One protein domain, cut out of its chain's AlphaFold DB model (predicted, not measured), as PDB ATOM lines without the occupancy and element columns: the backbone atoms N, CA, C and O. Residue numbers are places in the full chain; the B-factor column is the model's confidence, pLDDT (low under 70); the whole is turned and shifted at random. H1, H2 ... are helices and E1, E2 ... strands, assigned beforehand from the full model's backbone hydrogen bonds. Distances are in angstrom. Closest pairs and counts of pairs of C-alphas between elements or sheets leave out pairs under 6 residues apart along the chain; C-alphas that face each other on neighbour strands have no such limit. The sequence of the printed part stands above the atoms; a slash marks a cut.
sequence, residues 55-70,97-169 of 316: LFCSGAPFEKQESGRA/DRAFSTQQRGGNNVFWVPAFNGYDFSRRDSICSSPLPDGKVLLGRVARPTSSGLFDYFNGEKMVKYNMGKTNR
ATOM      1  N   LEU A  55     -11.781  22.783 -66.882       92.19
ATOM      2  CA  LEU A  55     -10.619  23.103 -67.697       92.19
ATOM      3  C   LEU A  55      -9.578  23.772 -66.800       92.19
ATOM      4  O   LEU A  55      -9.871  24.774 -66.150       92.19
ATOM      5  N   PHE A  56      -8.365  23.237 -66.793       93.31
ATOM      6  CA  PHE A  56      -7.212  23.836 -66.130       93.31
ATOM      7  C   PHE A  56      -6.228  24.343 -67.179       93.31
ATOM      8  O   PHE A  56      -5.897  23.620 -68.112       93.31
ATOM      9  N   CYS A  57      -5.717  25.563 -67.014       92.88
ATOM     10  CA  CYS A  57      -4.718  26.152 -67.922       92.88
ATOM     11  C   CYS A  57      -3.265  25.918 -67.458       92.88
ATOM     12  O   CYS A  57      -2.337  26.563 -67.942       92.88
ATOM     13  N   SER A  58      -3.068  25.048 -66.465       91.62
ATOM     14  CA  SER A  58      -1.761  24.563 -66.022       91.62
ATOM     15  C   SER A  58      -1.917  23.343 -65.108       91.62
ATOM     16  O   SER A  58      -3.019  23.029 -64.657       91.62
ATOM     17  N   GLY A  59      -0.796  22.695 -64.783       90.00
ATOM     18  CA  GLY A  59      -0.730  21.666 -63.744       90.00
ATOM     19  C   GLY A  59      -0.599  22.214 -62.316       90.00
ATOM     20  O   GLY A  59      -0.459  21.419 -61.398       90.00
ATOM     21  N   ALA A  60      -0.619  23.537 -62.104       91.88
ATOM     22  CA  ALA A  60      -0.378  24.132 -60.783       91.88
ATOM     23  C   ALA A  60      -1.360  23.672 -59.680       91.88
ATOM     24  O   ALA A  60      -0.911  23.484 -58.554       91.88
ATOM     25  N   PRO A  61      -2.659  23.433 -59.961       91.88
ATOM     26  CA  PRO A  61      -3.601  22.941 -58.948       91.88
ATOM     27  C   PRO A  61      -3.418  21.470 -58.547       91.88
ATOM     28  O   PRO A  61      -4.205  20.965 -57.753       91.88
ATOM     29  N   PHE A  62      -2.454  20.762 -59.135       92.50
ATOM     30  CA  PHE A  62      -2.259  19.334 -58.927       92.50
ATOM     31  C   PHE A  62      -1.069  19.120 -57.999       92.50
ATOM     32  O   PHE A  62       0.093  19.224 -58.392       92.50
ATOM     33  N   GLU A  63      -1.371  18.811 -56.746       94.62
ATOM     34  CA  GLU A  63      -0.384  18.611 -55.694       94.62
ATOM     35  C   GLU A  63       0.151  17.181 -55.766       94.62
ATOM     36  O   GLU A  63      -0.559  16.242 -55.394       94.62
ATOM     37  N   LYS A  64       1.402  16.994 -56.210       93.88
ATOM     38  CA  LYS A  64       2.053  15.676 -56.148       93.88
ATOM     39  C   LYS A  64       2.057  15.177 -54.700       93.88
ATOM     40  O   LYS A  64       2.414  15.913 -53.779       93.88
ATOM     41  N   GLN A  65       1.632  13.935 -54.513       93.88
ATOM     42  CA  GLN A  65       1.615  13.275 -53.218       93.88
ATOM     43  C   GLN A  65       2.783  12.303 -53.117       93.88
ATOM     44  O   GLN A  65       2.955  11.427 -53.964       93.88
ATOM     45  N   GLU A  66       3.564  12.462 -52.057       92.19
ATOM     46  CA  GLU A  66       4.694  11.590 -51.755       92.19
ATOM     47  C   GLU A  66       4.238  10.319 -51.027       92.19
ATOM     48  O   GLU A  66       3.208  10.298 -50.345       92.19
ATOM     49  N   SER A  67       5.031   9.256 -51.162       89.06
ATOM     50  CA  SER A  67       4.821   8.000 -50.435       89.06
ATOM     51  C   SER A  67       4.798   8.232 -48.916       89.06
ATOM     52  O   SER A  67       5.510   9.101 -48.408       89.06
ATOM     53  N   GLY A  68       3.974   7.484 -48.180       90.62
ATOM     54  CA  GLY A  68       3.843   7.603 -46.725       90.62
ATOM     55  C   GLY A  68       2.998   8.780 -46.221       90.62
ATOM     56  O   GLY A  68       2.631   8.788 -45.047       90.62
ATOM     57  N   ARG A  69       2.624   9.758 -47.064       94.50
ATOM     58  CA  ARG A  69       1.643  10.783 -46.658       94.50
ATOM     59  C   ARG A  69       0.267  10.172 -46.431       94.50
ATOM     60  O   ARG A  69      -0.091   9.209 -47.100       94.50
ATOM     61  N   ALA A  70      -0.519  10.768 -45.536       94.25
ATOM     62  CA  ALA A  70      -1.915  10.395 -45.353       94.25
ATOM     63  C   ALA A  70      -2.736  10.689 -46.621       94.25
ATOM     64  O   ALA A  70      -2.596  11.738 -47.256       94.25
ATOM     65  N   ASP A  97       0.601   5.397 -50.499       88.06
ATOM     66  CA  ASP A  97       1.175   4.173 -51.056       88.06
ATOM     67  C   ASP A  97       0.297   2.945 -50.824       88.06
ATOM     68  O   ASP A  97       0.178   2.079 -51.694       88.06
ATOM     69  N   ARG A  98      -0.400   2.903 -49.687       86.12
ATOM     70  CA  ARG A  98      -1.385   1.862 -49.402       86.12
ATOM     71  C   ARG A  98      -2.664   2.061 -50.208       86.12
ATOM     72  O   ARG A  98      -3.137   1.104 -50.823       86.12
ATOM     73  N   ALA A  99      -3.198   3.281 -50.238       84.25
ATOM     74  CA  ALA A  99      -4.446   3.611 -50.927       84.25
ATOM     75  C   ALA A  99      -4.361   3.406 -52.449       84.25
ATOM     76  O   ALA A  99      -5.312   2.922 -53.059       84.25
ATOM     77  N   PHE A 100      -3.217   3.734 -53.058       84.25
ATOM     78  CA  PHE A 100      -3.034   3.758 -54.513       84.25
ATOM     79  C   PHE A 100      -1.942   2.801 -55.005       84.25
ATOM     80  O   PHE A 100      -1.329   3.026 -56.053       84.25
ATOM     81  N   SER A 101      -1.707   1.712 -54.267       82.69
ATOM     82  CA  SER A 101      -0.656   0.731 -54.571       82.69
ATOM     83  C   SER A 101      -0.735   0.182 -56.001       82.69
ATOM     84  O   SER A 101       0.293   0.046 -56.664       82.69
ATOM     85  N   THR A 102      -1.935  -0.090 -56.522       81.00
ATOM     86  CA  THR A 102      -2.134  -0.570 -57.901       81.00
ATOM     87  C   THR A 102      -1.711   0.475 -58.933       81.00
ATOM     88  O   THR A 102      -0.971   0.163 -59.867       81.00
ATOM     89  N   GLN A 103      -2.140   1.726 -58.763       82.94
ATOM     90  CA  GLN A 103      -1.819   2.825 -59.671       82.94
ATOM     91  C   GLN A 103      -0.315   3.115 -59.667       82.94
ATOM     92  O   GLN A 103       0.271   3.285 -60.740       82.94
ATOM     93  N   GLN A 104       0.313   3.098 -58.489       82.19
ATOM     94  CA  GLN A 104       1.753   3.292 -58.332       82.19
ATOM     95  C   GLN A 104       2.577   2.130 -58.897       82.19
ATOM     96  O   GLN A 104       3.573   2.375 -59.576       82.19
ATOM     97  N   ARG A 105       2.142   0.871 -58.726       83.06
ATOM     98  CA  ARG A 105       2.758  -0.294 -59.401       83.06
ATOM     99  C   ARG A 105       2.677  -0.189 -60.925       83.06
ATOM    100  O   ARG A 105       3.574  -0.660 -61.614       83.06
ATOM    101  N   GLY A 106       1.640   0.468 -61.446       80.62
ATOM    102  CA  GLY A 106       1.514   0.836 -62.861       80.62
ATOM    103  C   GLY A 106       2.406   2.005 -63.309       80.62
ATOM    104  O   GLY A 106       2.262   2.474 -64.441       80.62
ATOM    105  N   GLY A 107       3.289   2.495 -62.432       83.69
ATOM    106  CA  GLY A 107       4.218   3.593 -62.691       83.69
ATOM    107  C   GLY A 107       3.596   4.984 -62.591       83.69
ATOM    108  O   GLY A 107       4.178   5.932 -63.108       83.69
ATOM    109  N   ASN A 108       2.409   5.132 -61.988       84.81
ATOM    110  CA  ASN A 108       1.773   6.441 -61.844       84.81
ATOM    111  C   ASN A 108       2.157   7.128 -60.532       84.81
ATOM    112  O   ASN A 108       2.017   6.565 -59.449       84.81
ATOM    113  N   ASN A 109       2.517   8.400 -60.636       88.75
ATOM    114  CA  ASN A 109       2.465   9.357 -59.546       88.75
ATOM    115  C   ASN A 109       1.012   9.740 -59.230       88.75
ATOM    116  O   ASN A 109       0.146   9.760 -60.114       88.75
ATOM    117  N   VAL A 110       0.776  10.073 -57.962       89.94
ATOM    118  CA  VAL A 110      -0.532  10.445 -57.413       89.94
ATOM    119  C   VAL A 110      -0.570  11.954 -57.195       89.94
ATOM    120  O   VAL A 110       0.347  12.514 -56.595       89.94
ATOM    121  N   PHE A 111      -1.632  12.609 -57.651       91.88
ATOM    122  CA  PHE A 111      -1.835  14.044 -57.492       91.88
ATOM    123  C   PHE A 111      -3.156  14.303 -56.787       91.88
ATOM    124  O   PHE A 111      -4.198  13.822 -57.222       91.88
ATOM    125  N   TRP A 112      -3.127  15.082 -55.713       93.12
ATOM    126  CA  TRP A 112      -4.338  15.630 -55.119       93.12
ATOM    127  C   TRP A 112      -4.766  16.877 -55.887       93.12
ATOM    128  O   TRP A 112      -3.943  17.731 -56.215       93.12
ATOM    129  N   VAL A 113      -6.063  16.988 -56.146       92.06
ATOM    130  CA  VAL A 113      -6.673  18.096 -56.871       92.06
ATOM    131  C   VAL A 113      -7.713  18.741 -55.952       92.06
ATOM    132  O   VAL A 113      -8.863  18.286 -55.912       92.06
ATOM    133  N   PRO A 114      -7.350  19.815 -55.219       92.06
ATOM    134  CA  PRO A 114      -8.234  20.460 -54.246       92.06
ATOM    135  C   PRO A 114      -9.577  20.886 -54.839       92.06
ATOM    136  O   PRO A 114     -10.607  20.806 -54.184       92.06
ATOM    137  N   ALA A 115      -9.586  21.276 -56.114       89.81
ATOM    138  CA  ALA A 115     -10.790  21.700 -56.817       89.81
ATOM    139  C   ALA A 115     -11.904  20.632 -56.818       89.81
ATOM    140  O   ALA A 115     -13.082  20.987 -56.807       89.81
ATOM    141  N   PHE A 116     -11.530  19.352 -56.824       86.25
ATOM    142  CA  PHE A 116     -12.443  18.206 -56.795       86.25
ATOM    143  C   PHE A 116     -12.546  17.550 -55.417       86.25
ATOM    144  O   PHE A 116     -13.334  16.624 -55.249       86.25
ATOM    145  N   ASN A 117     -11.700  17.959 -54.466       88.38
ATOM    146  CA  ASN A 117     -11.323  17.127 -53.327       88.38
ATOM    147  C   ASN A 117     -11.002  15.687 -53.759       88.38
ATOM    148  O   ASN A 117     -11.497  14.743 -53.160       88.38
ATOM    149  N   GLY A 118     -10.227  15.498 -54.831       88.19
ATOM    150  CA  GLY A 118     -10.005  14.165 -55.391       88.19
ATOM    151  C   GLY A 118      -8.623  13.953 -55.975       88.19
ATOM    152  O   GLY A 118      -7.802  14.865 -55.999       88.19
ATOM    153  N   TYR A 119      -8.376  12.735 -56.447       88.69
ATOM    154  CA  TYR A 119      -7.074  12.319 -56.966       88.69
ATOM    155  C   TYR A 119      -7.061  12.147 -58.487       88.69
ATOM    156  O   TYR A 119      -7.991  11.573 -59.049       88.69
ATOM    157  N   ASP A 120      -5.976  12.595 -59.118       88.31
ATOM    158  CA  ASP A 120      -5.614  12.303 -60.510       88.31
ATOM    159  C   ASP A 120      -4.234  11.622 -60.559       88.31
ATOM    160  O   ASP A 120      -3.440  11.687 -59.615       88.31
ATOM    161  N   PHE A 121      -3.943  10.949 -61.666       86.12
ATOM    162  CA  PHE A 121      -2.764  10.115 -61.835       86.12
ATOM    163  C   PHE A 121      -1.987  10.499 -63.093       86.12
ATOM    164  O   PHE A 121      -2.534  10.930 -64.118       86.12
ATOM    165  N   SER A 122      -0.670  10.343 -63.031       84.38
ATOM    166  CA  SER A 122       0.199  10.514 -64.191       84.38
ATOM    167  C   SER A 122       1.453   9.681 -64.046       84.38
ATOM    168  O   SER A 122       2.058   9.682 -62.985       84.38
ATOM    169  N   ARG A 123       1.942   9.081 -65.132       82.06
ATOM    170  CA  ARG A 123       3.290   8.484 -65.159       82.06
ATOM    171  C   ARG A 123       4.432   9.504 -65.038       82.06
ATOM    172  O   ARG A 123       5.598   9.133 -65.084       82.06
ATOM    173  N   ARG A 124       4.114  10.797 -64.951       81.38
ATOM    174  CA  ARG A 124       5.077  11.903 -64.896       81.38
ATOM    175  C   ARG A 124       5.102  12.525 -63.514       81.38
ATOM    176  O   ARG A 124       4.100  12.493 -62.806       81.38
ATOM    177  N   ASP A 125       6.225  13.138 -63.160       85.31
ATOM    178  CA  ASP A 125       6.388  13.842 -61.879       85.31
ATOM    179  C   ASP A 125       5.607  15.154 -61.785       85.31
ATOM    180  O   ASP A 125       5.468  15.729 -60.710       85.31
ATOM    181  N   SER A 126       5.046  15.618 -62.896       86.88
ATOM    182  CA  SER A 126       4.058  16.686 -62.900       86.88
ATOM    183  C   SER A 126       3.085  16.498 -64.049       86.88
ATOM    184  O   SER A 126       3.412  15.926 -65.092       86.88
ATOM    185  N   ILE A 127       1.881  17.026 -63.855       86.31
ATOM    186  CA  ILE A 127       0.796  16.986 -64.830       86.31
ATOM    187  C   ILE A 127       1.171  17.689 -66.144       86.31
ATOM    188  O   ILE A 127       0.700  17.264 -67.197       86.31
ATOM    189  N   CYS A 128       2.040  18.708 -66.093       85.50
ATOM    190  CA  CYS A 128       2.432  19.520 -67.253       85.50
ATOM    191  C   CYS A 128       3.946  19.624 -67.524       85.50
ATOM    192  O   CYS A 128       4.330  20.341 -68.447       85.50
ATOM    193  N   SER A 129       4.818  18.969 -66.748       71.50
ATOM    194  CA  SER A 129       6.275  19.210 -66.832       71.50
ATOM    195  C   SER A 129       6.992  18.547 -68.017       71.50
ATOM    196  O   SER A 129       6.573  17.474 -68.446       71.50
ATOM    197  N   SER A 130       8.073  19.249 -68.438       59.84
ATOM    198  CA  SER A 130       9.308  18.982 -69.230       59.84
ATOM    199  C   SER A 130       9.357  17.840 -70.251       59.84
ATOM    200  O   SER A 130       8.651  16.853 -70.087       59.84
ATOM    201  N   PRO A 131      10.146  17.993 -71.342       58.53
ATOM    202  CA  PRO A 131       9.882  17.290 -72.584       58.53
ATOM    203  C   PRO A 131       9.776  15.782 -72.380       58.53
ATOM    204  O   PRO A 131      10.539  15.179 -71.628       58.53
ATOM    205  N   LEU A 132       8.795  15.207 -73.069       61.28
ATOM    206  CA  LEU A 132       8.659  13.790 -73.337       61.28
ATOM    207  C   LEU A 132      10.039  13.188 -73.649       61.28
ATOM    208  O   LEU A 132      10.915  13.900 -74.145       61.28
ATOM    209  N   PRO A 133      10.244  11.879 -73.424       55.75
ATOM    210  CA  PRO A 133      11.520  11.222 -73.717       55.75
ATOM    211  C   PRO A 133      12.060  11.473 -75.140       55.75
ATOM    212  O   PRO A 133      13.257  11.352 -75.368       55.75
ATOM    213  N   ASP A 134      11.192  11.851 -76.085       60.50
ATOM    214  CA  ASP A 134      11.512  12.211 -77.470       60.50
ATOM    215  C   ASP A 134      11.713  13.726 -77.716       60.50
ATOM    216  O   ASP A 134      11.745  14.172 -78.862       60.50
ATOM    217  N   GLY A 135      11.824  14.545 -76.666       64.19
ATOM    218  CA  GLY A 135      11.999  15.997 -76.761       64.19
ATOM    219  C   GLY A 135      10.703  16.794 -76.972       64.19
ATOM    220  O   GLY A 135      10.729  18.028 -76.928       64.19
ATOM    221  N   LYS A 136       9.553  16.139 -77.193       69.81
ATOM    222  CA  LYS A 136       8.268  16.831 -77.405       69.81
ATOM    223  C   LYS A 136       7.720  17.379 -76.093       69.81
ATOM    224  O   LYS A 136       7.983  16.856 -75.029       69.81
ATOM    225  N   VAL A 137       6.898  18.420 -76.132       76.12
ATOM    226  CA  VAL A 137       6.313  18.998 -74.906       76.12
ATOM    227  C   VAL A 137       4.812  18.800 -74.938       76.12
ATOM    228  O   VAL A 137       4.187  19.004 -75.977       76.12
ATOM    229  N   LEU A 138       4.249  18.441 -73.788       82.81
ATOM    230  CA  LEU A 138       2.816  18.257 -73.626       82.81
ATOM    231  C   LEU A 138       2.073  19.583 -73.807       82.81
ATOM    232  O   LEU A 138       2.354  20.555 -73.107       82.81
ATOM    233  N   LEU A 139       1.121  19.602 -74.736       87.25
ATOM    234  CA  LEU A 139       0.244  20.749 -74.958       87.25
ATOM    235  C   LEU A 139      -1.031  20.629 -74.124       87.25
ATOM    236  O   LEU A 139      -1.428  21.582 -73.461       87.25
ATOM    237  N   GLY A 140      -1.635  19.446 -74.092       88.44
ATOM    238  CA  GLY A 140      -2.827  19.180 -73.309       88.44
ATOM    239  C   GLY A 140      -2.909  17.725 -72.872       88.44
ATOM    240  O   GLY A 140      -2.084  16.896 -73.259       88.44
ATOM    241  N   ARG A 141      -3.865  17.450 -71.989       86.94
ATOM    242  CA  ARG A 141      -4.331  16.104 -71.667       86.94
ATOM    243  C   ARG A 141      -5.744  16.154 -71.106       86.94
ATOM    244  O   ARG A 141      -6.128  17.115 -70.440       86.94
ATOM    245  N   VAL A 142      -6.452  15.043 -71.233       86.69
ATOM    246  CA  VAL A 142      -7.663  14.754 -70.460       86.69
ATOM    247  C   VAL A 142      -7.376  13.673 -69.426       86.69
ATOM    248  O   VAL A 142      -6.763  12.650 -69.747       86.69
ATOM    249  N   ALA A 143      -7.828  13.880 -68.190       80.50
ATOM    250  CA  ALA A 143      -7.757  12.867 -67.142       80.50
ATOM    251  C   ALA A 143      -8.532  11.606 -67.555       80.50
ATOM    252  O   ALA A 143      -9.692  11.683 -67.969       80.50
ATOM    253  N   ARG A 144      -7.883  10.437 -67.468       68.44
ATOM    254  CA  ARG A 144      -8.559   9.165 -67.736       68.44
ATOM    255  C   ARG A 144      -9.411   8.801 -66.526       68.44
ATOM    256  O   ARG A 144      -8.902   8.831 -65.407       68.44
ATOM    257  N   PRO A 145     -10.664   8.376 -66.721       53.47
ATOM    258  CA  PRO A 145     -11.363   7.630 -65.699       53.47
ATOM    259  C   PRO A 145     -10.757   6.221 -65.663       53.47
ATOM    260  O   PRO A 145     -11.307   5.286 -66.228       53.47
ATOM    261  N   THR A 146      -9.606   6.026 -65.019       51.19
ATOM    262  CA  THR A 146      -9.263   4.677 -64.547       51.19
ATOM    263  C   THR A 146     -10.266   4.341 -63.460       51.19
ATOM    264  O   THR A 146     -10.090   4.810 -62.340       51.19
ATOM    265  N   SER A 147     -11.348   3.643 -63.829       41.34
ATOM    266  CA  SER A 147     -12.372   3.079 -62.939       41.34
ATOM    267  C   SER A 147     -12.510   3.841 -61.622       41.34
ATOM    268  O   SER A 147     -12.030   3.448 -60.561       41.34
ATOM    269  N   SER A 148     -13.161   4.979 -61.715       39.78
ATOM    270  CA  SER A 148     -13.878   5.566 -60.603       39.78
ATOM    271  C   SER A 148     -14.633   4.534 -59.760       39.78
ATOM    272  O   SER A 148     -15.470   3.788 -60.269       39.78
ATOM    273  N   GLY A 149     -14.394   4.530 -58.454       47.88
ATOM    274  CA  GLY A 149     -15.035   3.580 -57.555       47.88
ATOM    275  C   GLY A 149     -14.874   3.968 -56.095       47.88
ATOM    276  O   GLY A 149     -14.137   4.894 -55.763       47.88
ATOM    277  N   LEU A 150     -15.635   3.306 -55.226       47.75
ATOM    278  CA  LEU A 150     -15.257   3.176 -53.821       47.75
ATOM    279  C   LEU A 150     -13.902   2.466 -53.796       47.75
ATOM    280  O   LEU A 150     -13.748   1.444 -54.463       47.75
ATOM    281  N   PHE A 151     -12.928   3.007 -53.069       57.16
ATOM    282  CA  PHE A 151     -11.713   2.251 -52.808       57.16
ATOM    283  C   PHE A 151     -12.047   1.266 -51.695       57.16
ATOM    284  O   PHE A 151     -12.155   1.635 -50.523       57.16
ATOM    285  N   ASP A 152     -12.288   0.022 -52.100       56.31
ATOM    286  CA  ASP A 152     -12.330  -1.098 -51.178       56.31
ATOM    287  C   ASP A 152     -10.884  -1.364 -50.745       56.31
ATOM    288  O   ASP A 152     -10.041  -1.792 -51.533       56.31
ATOM    289  N   TYR A 153     -10.584  -1.074 -49.484       63.53
ATOM    290  CA  TYR A 153      -9.279  -1.295 -48.882       63.53
ATOM    291  C   TYR A 153      -9.352  -2.466 -47.913       63.53
ATOM    292  O   TYR A 153     -10.147  -2.445 -46.977       63.53
ATOM    293  N   PHE A 154      -8.502  -3.472 -48.088       59.31
ATOM    294  CA  PHE A 154      -8.363  -4.519 -47.083       59.31
ATOM    295  C   PHE A 154      -7.539  -3.993 -45.905       59.31
ATOM    296  O   PHE A 154      -6.345  -3.737 -46.055       59.31
ATOM    297  N   ASN A 155      -8.153  -3.852 -44.731       63.78
ATOM    298  CA  ASN A 155      -7.467  -3.359 -43.529       63.78
ATOM    299  C   ASN A 155      -6.674  -4.435 -42.767       63.78
ATOM    300  O   ASN A 155      -6.237  -4.180 -41.652       63.78
ATOM    301  N   GLY A 156      -6.506  -5.627 -43.345       61.12
ATOM    302  CA  GLY A 156      -5.923  -6.793 -42.674       61.12
ATOM    303  C   GLY A 156      -6.965  -7.803 -42.183       61.12
ATOM    304  O   GLY A 156      -6.624  -8.967 -42.008       61.12
ATOM    305  N   GLU A 157      -8.231  -7.395 -42.048       63.50
ATOM    306  CA  GLU A 157      -9.325  -8.258 -41.572       63.50
ATOM    307  C   GLU A 157     -10.497  -8.319 -42.556       63.50
ATOM    308  O   GLU A 157     -11.056  -9.385 -42.816       63.50
ATOM    309  N   LYS A 158     -10.882  -7.172 -43.124       66.19
ATOM    310  CA  LYS A 158     -12.009  -7.052 -44.055       66.19
ATOM    311  C   LYS A 158     -11.773  -5.959 -45.086       66.19
ATOM    312  O   LYS A 158     -10.959  -5.056 -44.900       66.19
ATOM    313  N   MET A 159     -12.547  -6.015 -46.165       71.00
ATOM    314  CA  MET A 159     -12.653  -4.889 -47.088       71.00
ATOM    315  C   MET A 159     -13.426  -3.756 -46.401       71.00
ATOM    316  O   MET A 159     -14.574  -3.927 -45.987       71.00
ATOM    317  N   VAL A 160     -12.786  -2.600 -46.273       70.38
ATOM    318  CA  VAL A 160     -13.340  -1.359 -45.736       70.38
ATOM    319  C   VAL A 160     -13.492  -0.369 -46.881       70.38
ATOM    320  O   VAL A 160     -12.579  -0.171 -47.678       70.38
ATOM    321  N   LYS A 161     -14.661   0.264 -46.952       69.25
ATOM    322  CA  LYS A 161     -14.975   1.287 -47.949       69.25
ATOM    323  C   LYS A 161     -14.609   2.658 -47.410       69.25
ATOM    324  O   LYS A 161     -15.289   3.157 -46.516       69.25
ATOM    325  N   TYR A 162     -13.586   3.283 -47.986       71.81
ATOM    326  CA  TYR A 162     -13.302   4.695 -47.734       71.81
ATOM    327  C   TYR A 162     -13.882   5.557 -48.848       71.81
ATOM    328  O   TYR A 162     -13.697   5.289 -50.039       71.81
ATOM    329  N   ASN A 163     -14.595   6.614 -48.459       75.00
ATOM    330  CA  ASN A 163     -15.133   7.580 -49.406       75.00
ATOM    331  C   ASN A 163     -14.041   8.586 -49.783       75.00
ATOM    332  O   ASN A 163     -13.973   9.684 -49.238       75.00
ATOM    333  N   MET A 164     -13.144   8.171 -50.674       78.62
ATOM    334  CA  MET A 164     -12.140   9.056 -51.257       78.62
ATOM    335  C   MET A 164     -12.801   9.927 -52.319       78.62
ATOM    336  O   MET A 164     -13.619   9.436 -53.105       78.62
ATOM    337  N   GLY A 165     -12.465  11.214 -52.347       71.31
ATOM    338  CA  GLY A 165     -13.019  12.081 -53.374       71.31
ATOM    339  C   GLY A 165     -12.385  11.832 -54.733       71.31
ATOM    340  O   GLY A 165     -11.294  11.269 -54.876       71.31
ATOM    341  N   LYS A 166     -13.151  12.179 -55.760       73.50
ATOM    342  CA  LYS A 166     -12.962  11.697 -57.126       73.50
ATOM    343  C   LYS A 166     -12.901  12.894 -58.049       73.50
ATOM    344  O   LYS A 166     -13.759  13.766 -57.969       73.50
ATOM    345  N   THR A 167     -11.933  12.924 -58.955       79.25
ATOM    346  CA  THR A 167     -11.973  13.899 -60.044       79.25
ATOM    347  C   THR A 167     -12.942  13.408 -61.111       79.25
ATOM    348  O   THR A 167     -12.813  12.276 -61.586       79.25
ATOM    349  N   ASN A 168     -13.883  14.250 -61.540       79.50
ATOM    350  CA  ASN A 168     -14.581  13.999 -62.797       79.50
ATOM    351  C   ASN A 168     -13.590  14.111 -63.975       79.50
ATOM    352  O   ASN A 168     -12.489  14.656 -63.823       79.50
ATOM    353  N   ARG A 169     -13.972  13.625 -65.161       83.31
ATOM    354  CA  ARG A 169     -13.194  13.876 -66.383       83.31
ATOM    355  C   ARG A 169     -12.983  15.379 -66.561       83.31
ATOM    356  O   ARG A 169     -13.925  16.169 -66.490       83.31
TER     357      ARG A 169
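Overview. This is residues 55 to 70 and 97 to 169 of the 316 residues of an uncharacterized protein of Verticillium nonalfalfae (UniProt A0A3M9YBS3). Little of this domain is regular structure: a small antiparallel sheet, E1-E2-E3, lies between the hairpin E5-E6 at one end and a long loop reaching Gly 135 at the other. The 89 printed residues, 29 in named elements, are mostly strand in class, ordered E1 H1 E2 E3 E4 E5 E6. Elongated, 48 by 25 by 22 A, the whole is only just compact, close to loose, with radius of gyration of the C-alphas 14.2 A.

Along the chain. E2, residues 109 to 113, spans 12.9 A; E3, 118 to 122, spans 14.0 A. E1, 63 to 65, begins at C-alpha (-0.384, 18.611, -55.694). H1 is 101 to 105, E4 140 to 142, E5 151 to 154, E6 159 to 162.

Arrangement. Within hydrogen-bond range are N 63 and O 112 of E1-E2, 2.8 A, N 109 and O 122 of hairpin E2-E3, 2.7 A, and N 160 and O 153 of hairpin E5-E6, 2.7 A. H1, its O i to N i+4 pair within range, only grazes the sheet with residues 103 to 104. E4 pairs with no named strand.

Size, cuts and confidence. Residues 71 to 96 are cut out, a 9.0 A C-alpha gap. The E3-E4 link is long. Residues 130 to 136, 144 to 158 and 161 have pLDDT under 70.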